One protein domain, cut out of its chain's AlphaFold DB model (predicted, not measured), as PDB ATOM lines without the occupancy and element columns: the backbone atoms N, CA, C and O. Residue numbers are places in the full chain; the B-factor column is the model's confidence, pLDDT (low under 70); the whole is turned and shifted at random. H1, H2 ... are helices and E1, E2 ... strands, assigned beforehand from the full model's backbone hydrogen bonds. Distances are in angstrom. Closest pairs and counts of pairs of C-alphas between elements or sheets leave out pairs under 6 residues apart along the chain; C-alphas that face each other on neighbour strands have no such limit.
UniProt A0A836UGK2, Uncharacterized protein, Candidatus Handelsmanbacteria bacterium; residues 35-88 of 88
ATOM      1  N   PHE A  35       4.172   0.441  -6.285       95.25
ATOM      2  CA  PHE A  35       2.978   1.190  -6.658       95.25
ATOM      3  C   PHE A  35       2.831   2.418  -5.762       95.25
ATOM      4  O   PHE A  35       3.146   2.369  -4.572       95.25
ATOM      5  N   VAL A  36       2.333   3.507  -6.345       95.25
ATOM      6  CA  VAL A  36       1.995   4.750  -5.649       95.25
ATOM      7  C   VAL A  36       0.556   5.089  -5.985       95.25
ATOM      8  O   VAL A  36       0.156   4.993  -7.145       95.25
ATOM      9  N   ASP A  37      -0.207   5.485  -4.972       94.19
ATOM     10  CA  ASP A  37      -1.517   6.075  -5.193       94.19
ATOM     11  C   ASP A  37      -1.345   7.525  -5.670       94.19
ATOM     12  O   ASP A  37      -0.777   8.358  -4.965       94.19
ATOM     13  N   GLN A  38      -1.783   7.794  -6.897       93.88
ATOM     14  CA  GLN A  38      -1.775   9.121  -7.518       93.88
ATOM     15  C   GLN A  38      -3.182   9.709  -7.653       93.88
ATOM     16  O   GLN A  38      -3.320  10.829  -8.136       93.88
ATOM     17  N   ALA A  39      -4.228   8.993  -7.222       92.88
ATOM     18  CA  ALA A  39      -5.595   9.496  -7.306       92.88
ATOM     19  C   ALA A  39      -5.782  10.837  -6.563       92.88
ATOM     20  O   ALA A  39      -6.343  11.749  -7.173       92.88
ATOM     21  N   PRO A  40      -5.251  11.039  -5.334       94.81
ATOM     22  CA  PRO A  40      -5.396  12.314  -4.629       94.81
ATOM     23  C   PRO A  40      -4.710  13.482  -5.346       94.81
ATOM     24  O   PRO A  40      -5.292  14.558  -5.466       94.81
ATOM     25  N   ASP A  41      -3.494  13.261  -5.855       95.25
ATOM     26  CA  ASP A  41      -2.706  14.288  -6.549       95.25
ATOM     27  C   ASP A  41      -3.332  14.664  -7.901       95.25
ATOM     28  O   ASP A  41      -3.267  15.817  -8.325       95.25
ATOM     29  N   ALA A  42      -3.986  13.701  -8.557       90.56
ATOM     30  CA  ALA A  42      -4.746  13.908  -9.785       90.56
ATOM     31  C   ALA A  42      -6.151  14.501  -9.547       90.56
ATOM     32  O   ALA A  42      -6.876  14.748 -10.509       90.56
ATOM     33  N   GLY A  43      -6.560  14.720  -8.291       92.88
ATOM     34  CA  GLY A  43      -7.892  15.227  -7.949       92.88
ATOM     35  C   GLY A  43      -9.030  14.221  -8.176       92.88
ATOM     36  O   GLY A  43     -10.186  14.625  -8.294       92.88
ATOM     37  N   LEU A  44      -8.725  12.923  -8.251       92.56
ATOM     38  CA  LEU A  44      -9.716  11.861  -8.414       92.56
ATOM     39  C   LEU A  44     -10.339  11.498  -7.061       92.56
ATOM     40  O   LEU A  44      -9.730  10.799  -6.252       92.56
ATOM     41  N   ASP A  45     -11.583  11.925  -6.854       92.12
ATOM     42  CA  ASP A  45     -12.425  11.533  -5.718       92.12
ATOM     43  C   ASP A  45     -13.666  10.785  -6.230       92.12
ATOM     44  O   ASP A  45     -14.728  11.362  -6.470       92.12
ATOM     45  N   PHE A  46     -13.502   9.488  -6.501       89.25
ATOM     46  CA  PHE A  46     -14.557   8.630  -7.039       89.25
ATOM     47  C   PHE A  46     -14.727   7.374  -6.191       89.25
ATOM     48  O   PHE A  46     -13.775   6.643  -5.926       89.25
ATOM     49  N   THR A  47     -15.977   7.079  -5.841       88.88
ATOM     50  CA  THR A  47     -16.368   5.819  -5.206       88.88
ATOM     51  C   THR A  47     -17.377   5.105  -6.099       88.88
ATOM     52  O   THR A  47     -18.439   5.646  -6.404       88.88
ATOM     53  N   HIS A  48     -17.065   3.874  -6.504       85.50
ATOM     54  CA  HIS A  48     -18.019   3.040  -7.231       85.50
ATOM     55  C   HIS A  48     -19.174   2.614  -6.313       85.50
ATOM     56  O   HIS A  48     -18.946   2.079  -5.228       85.50
ATOM     57  N   SER A  49     -20.411   2.790  -6.784       81.94
ATOM     58  CA  SER A  49     -21.609   2.226  -6.162       81.94
ATOM     59  C   SER A  49     -22.182   1.087  -7.010       81.94
ATOM     60  O   SER A  49     -22.476   1.261  -8.192       81.94
ATOM     61  N   GLY A  50     -22.354  -0.089  -6.406       77.69
ATOM     62  CA  GLY A  50     -23.014  -1.235  -7.049       77.69
ATOM     63  C   GLY A  50     -24.546  -1.182  -6.988       77.69
ATOM     64  O   GLY A  50     -25.204  -2.030  -7.579       77.69
ATOM     65  N   GLY A  51     -25.115  -0.218  -6.252       75.69
ATOM     66  CA  GLY A  51     -26.562   0.000  -6.158       75.69
ATOM     67  C   GLY A  51     -27.383  -1.179  -5.615       75.69
ATOM     68  O   GLY A  51     -28.574  -1.249  -5.894       75.69
ATOM     69  N   GLY A  52     -26.776  -2.102  -4.863       75.69
ATOM     70  CA  GLY A  52     -27.467  -3.284  -4.341       75.69
ATOM     71  C   GLY A  52     -28.622  -2.929  -3.400       75.69
ATOM     72  O   GLY A  52     -28.397  -2.295  -2.367       75.69
ATOM     73  N   ALA A  53     -29.842  -3.364  -3.738       73.81
ATOM     74  CA  ALA A  53     -31.058  -3.105  -2.955       73.81
ATOM     75  C   ALA A  53     -31.512  -4.294  -2.090       73.81
ATOM     76  O   ALA A  53     -32.450  -4.166  -1.305       73.81
ATOM     77  N   GLY A  54     -30.861  -5.454  -2.235       76.00
ATOM     78  CA  GLY A  54     -31.236  -6.706  -1.561       76.00
ATOM     79  C   GLY A  54     -32.173  -7.608  -2.372       76.00
ATOM     80  O   GLY A  54     -32.391  -8.751  -1.980       76.00
ATOM     81  N   ASP A  55     -32.660  -7.133  -3.519       80.69
ATOM     82  CA  ASP A  55     -33.500  -7.898  -4.449       80.69
ATOM     83  C   ASP A  55     -32.681  -8.698  -5.487       80.69
ATOM     84  O   ASP A  55     -33.246  -9.448  -6.285       80.69
ATOM     85  N   TYR A  56     -31.345  -8.586  -5.445       80.19
ATOM     86  CA  TYR A  56     -30.381  -9.360  -6.240       80.19
ATOM     87  C   TYR A  56     -30.671  -9.338  -7.747       80.19
ATOM     88  O   TYR A  56     -30.733 -10.379  -8.412       80.19
ATOM     89  N   PHE A  57     -30.850  -8.145  -8.312       81.62
ATOM     90  CA  PHE A  57     -31.052  -8.013  -9.752       81.62
ATOM     91  C   PHE A  57     -29.772  -8.325 -10.534       81.62
ATOM     92  O   PHE A  57     -28.665  -7.990 -10.122       81.62
ATOM     93  N   LEU A  58     -29.921  -8.890 -11.739       80.00
ATOM     94  CA  LEU A  58     -28.788  -9.179 -12.629       80.00
ATOM     95  C   LEU A  58     -27.921  -7.936 -12.899       80.00
ATOM     96  O   LEU A  58     -26.703  -8.041 -13.019       80.00
ATOM     97  N   ILE A  59     -28.545  -6.757 -12.966       75.25
ATOM     98  CA  ILE A  59     -27.839  -5.497 -13.197       75.25
ATOM     99  C   ILE A  59     -26.950  -5.077 -12.016       75.25
ATOM    100  O   ILE A  59     -25.936  -4.431 -12.243       75.25
ATOM    101  N   GLU A  60     -27.244  -5.517 -10.785       78.62
ATOM    102  CA  GLU A  60     -26.388  -5.284  -9.604       78.62
ATOM    103  C   GLU A  60     -25.072  -6.074  -9.680       78.62
ATOM    104  O   GLU A  60     -24.095  -5.740  -9.018       78.62
ATOM    105  N   THR A  61     -25.030  -7.135 -10.495       78.12
ATOM    106  CA  THR A  61     -23.803  -7.911 -10.742       78.12
ATOM    107  C   THR A  61     -22.931  -7.261 -11.822       78.12
ATOM    108  O   THR A  61     -21.769  -7.634 -11.990       78.12
ATOM    109  N   MET A  62     -23.459  -6.287 -12.570       80.31
ATOM    110  CA  MET A  62     -22.663  -5.542 -13.538       80.31
ATOM    111  C   MET A  62     -21.750  -4.563 -12.795       80.31
ATOM    112  O   MET A  62     -22.212  -3.738 -12.014       80.31
ATOM    113  N   GLY A  63     -20.440  -4.679 -13.014       76.75
ATOM    114  CA  GLY A  63     -19.442  -3.814 -12.382       76.75
ATOM    115  C   GLY A  63     -19.341  -2.429 -13.027       76.75
ATOM    116  O   GLY A  63     -19.869  -2.187 -14.113       76.75
ATOM    117  N   SER A  64     -18.617  -1.520 -12.372       86.19
ATOM    118  CA  SER A  64     -18.209  -0.228 -12.945       86.19
ATOM    119  C   SER A  64     -17.339  -0.367 -14.192       86.19
ATOM    120  O   SER A  64     -16.727  -1.405 -14.443       86.19
ATOM    121  N   GLY A  65     -17.196   0.738 -14.917       89.69
ATOM    122  CA  GLY A  65     -16.232   0.866 -16.005       89.69
ATOM    123  C   GLY A  65     -15.445   2.163 -15.908       89.69
ATOM    124  O   GLY A  65     -15.856   3.104 -15.229       89.69
ATOM    125  N   GLY A  66     -14.329   2.216 -16.624       93.31
ATOM    126  CA  GLY A  66     -13.583   3.444 -16.843       93.31
ATOM    127  C   GLY A  66     -12.904   3.443 -18.207       93.31
ATOM    128  O   GLY A  66     -12.736   2.386 -18.817       93.31
ATOM    129  N   ALA A  67     -12.548   4.627 -18.693       93.81
ATOM    130  CA  ALA A  67     -11.856   4.808 -19.962       93.81
ATOM    131  C   ALA A  67     -10.818   5.927 -19.862       93.81
ATOM    132  O   ALA A  67     -11.039   6.917 -19.165       93.81
ATOM    133  N   PHE A  68      -9.719   5.753 -20.599       95.69
ATOM    134  CA  PHE A  68      -8.773   6.817 -20.908       95.69
ATOM    135  C   PHE A  68      -9.009   7.268 -22.343       95.69
ATOM    136  O   PHE A  68      -9.004   6.436 -23.255       95.69
ATOM    137  N   LEU A  69      -9.226   8.560 -22.541       96.25
ATOM    138  CA  LEU A  69      -9.420   9.158 -23.858       96.25
ATOM    139  C   LEU A  69      -9.019  10.627 -23.820       96.25
ATOM    140  O   LEU A  69      -9.163  11.252 -22.787       96.25
ATOM    141  N   ASP A  70      -8.554  11.162 -24.940       97.50
ATOM    142  CA  ASP A  70      -8.384  12.605 -25.127       97.50
ATOM    143  C   ASP A  70      -9.730  13.167 -25.612       97.50
ATOM    144  O   ASP A  70     -10.113  12.964 -26.770       97.50
ATOM    145  N   TYR A  71     -10.528  13.709 -24.688       96.50
ATOM    146  CA  TYR A  71     -11.907  14.115 -24.960       96.50
ATOM    147  C   TYR A  71     -11.986  15.481 -25.646       96.50
ATOM    148  O   TYR A  71     -12.838  15.669 -26.522       96.50
ATOM    149  N   ASP A  72     -11.124  16.424 -25.265       97.44
ATOM    150  CA  ASP A  72     -11.136  17.798 -25.775       97.44
ATOM    151  C   ASP A  72     -10.046  18.100 -26.821       97.44
ATOM    152  O   ASP A  72     -10.048  19.186 -27.411       97.44
ATOM    153  N   LEU A  73      -9.225  17.101 -27.162       97.31
ATOM    154  CA  LEU A  73      -8.174  17.141 -28.181       97.31
ATOM    155  C   LEU A  73      -6.991  18.043 -27.813       97.31
ATOM    156  O   LEU A  73      -6.344  18.610 -28.703       97.31
ATOM    157  N   ASP A  74      -6.693  18.185 -26.524       97.94
ATOM    158  CA  ASP A  74      -5.547  18.953 -26.038       97.94
ATOM    159  C   ASP A  74      -4.238  18.133 -25.985       97.94
ATOM    160  O   ASP A  74      -3.152  18.682 -25.750       97.94
ATOM    161  N   GLY A  75      -4.320  16.833 -26.291       97.25
ATOM    162  CA  GLY A  75      -3.203  15.896 -26.305       97.25
ATOM    163  C   GLY A  75      -2.911  15.241 -24.954       97.25
ATOM    164  O   GLY A  75      -1.955  14.460 -24.865       97.25
ATOM    165  N   TRP A  76      -3.703  15.525 -23.919       96.00
ATOM    166  CA  TRP A  76      -3.668  14.845 -22.629       96.00
ATOM    167  C   TRP A  76      -4.754  13.763 -22.578       96.00
ATOM    168  O   TRP A  76      -5.770  13.825 -23.258       96.00
ATOM    169  N   LEU A  77      -4.506  12.695 -21.812       95.12
ATOM    170  CA  LEU A  77      -5.526  11.669 -21.591       95.12
ATOM    171  C   LEU A  77      -6.402  12.069 -20.408       95.12
ATOM    172  O   LEU A  77      -5.910  12.174 -19.283       95.12
ATOM    173  N   ASP A  78      -7.698  12.171 -20.656       93.94
ATOM    174  CA  ASP A  78      -8.731  12.305 -19.642       93.94
ATOM    175  C   ASP A  78      -9.139  10.949 -19.069       93.94
ATOM    176  O   ASP A  78      -8.983   9.890 -19.689       93.94
ATOM    177  N   ILE A  79      -9.716  10.996 -17.869       94.25
ATOM    178  CA  ILE A  79     -10.214   9.832 -17.139       94.25
ATOM    179  C   ILE A  79     -11.735   9.929 -17.038       94.25
ATOM    180  O   ILE A  79     -12.270  10.844 -16.417       94.25
ATOM    181  N   TYR A  80     -12.437   8.940 -17.591       92.75
ATOM    182  CA  TYR A  80     -13.871   8.748 -17.387       92.75
ATOM    183  C   TYR A  80     -14.115   7.554 -16.464       92.75
ATOM    184  O   TYR A  80     -13.585   6.471 -16.713       92.75
ATOM    185  N   LEU A  81     -14.940   7.727 -15.427       92.19
ATOM    186  CA  LEU A  81     -15.329   6.679 -14.478       92.19
ATOM    187  C   LEU A  81     -16.854   6.589 -14.411       92.19
ATOM    188  O   LEU A  81     -17.540   7.599 -14.276       92.19
ATOM    189  N   SER A  82     -17.387   5.372 -14.503       89.00
ATOM    190  CA  SER A  82     -18.823   5.101 -14.539       89.00
ATOM    191  C   SER A  82     -19.230   4.114 -13.461       89.00
ATOM    192  O   SER A  82     -18.556   3.108 -13.228       89.00
ATOM    193  N   THR A  83     -20.394   4.357 -12.868       85.81
ATOM    194  CA  THR A  83     -21.058   3.401 -11.987       85.81
ATOM    195  C   THR A  83     -22.098   2.606 -12.776       85.81
ATOM    196  O   THR A  83     -22.729   3.142 -13.682       85.81
ATOM    197  N   ALA A  84     -22.273   1.323 -12.465       70.81
ATOM    198  CA  ALA A  84     -23.222   0.475 -13.189       70.81
ATOM    199  C   ALA A  84     -24.678   0.782 -12.826       70.81
ATOM    200  O   ALA A  84     -25.552   0.813 -13.690       70.81
ATOM    201  N   TYR A  85     -24.928   1.021 -11.538       72.81
ATOM    202  CA  TYR A  85     -26.255   1.264 -11.000       72.81
ATOM    203  C   TYR A  85     -26.148   2.127  -9.740       72.81
ATOM    204  O   TYR A  85     -25.339   1.852  -8.858       72.81
ATOM    205  N   ALA A  86     -26.944   3.190  -9.660       64.19
ATOM    206  CA  ALA A  86     -27.066   4.017  -8.468       64.19
ATOM    207  C   ALA A  86     -28.552   4.165  -8.145       64.19
ATOM    208  O   ALA A  86     -29.298   4.776  -8.911       64.19
ATOM    209  N   LEU A  87     -28.979   3.575  -7.029       58.88
ATOM    210  CA  LEU A  87     -30.269   3.891  -6.430       58.88
ATOM    211  C   LEU A  87     -30.120   5.188  -5.649       58.88
ATOM    212  O   LEU A  87     -29.222   5.304  -4.816       58.88
ATOM    213  N   ASN A  88     -30.967   6.156  -5.983       57.75
ATOM    214  CA  ASN A  88     -31.088   7.435  -5.293       57.75
ATOM    215  C   ASN A  88     -32.125   7.318  -4.174       57.75
ATOM    216  O   ASN A  88     -33.192   6.720  -4.454       57.75
TER     217      ASN A  88
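What this domain is: This is residues 35 to 88 of the 88 residues of an uncharacterized protein of Candidatus Handelsmanbacteria bacterium (UniProt A0A836UGK2). This domain has little regular structure: a long unnamed stretch, residues 35 to 57, leads to the short helix H1, and the chain then folds back into a slender hairpin, E1 and E2. Residues 35 to 43 stand free of the rest. The printed part has 54 residues, with H1, E1 and E2 in that order, an antiparallel two-stranded sheet, and a mixed class with 14 residues in named elements. It is elongated, 44 by 25 by 22 A, and only just loose, close to extended, with a radius of gyration of the C-alphas of 14.6 A.

Where its parts are: H1, residues 58 to 61, begins at C-alpha 58 (-28.788, -9.179, -12.629). E1, residues 65 to 69, is 13.3 A long. E2, residues 78 to 82, is 13.4 A long and ends at C-alpha 82 (-18.823, 5.101, -14.539).

How they stand to each other: The hairpin E1 and E2 is antiparallel, at 163 degrees between directions; N 67 and O 80 are within hydrogen-bond range at 2.9 A. H1 and E2 are apart. H1 is too short for an O i to N i+4 pair; its one O i to N i+3 pair is within range.

The domain as a whole: The farthest C-alphas, of Asp 55 and Asp 74, are 44.4 A apart. The printed part has no cut, and no link between named elements is long. The pLDDT is under 70 at residues 86 to 88.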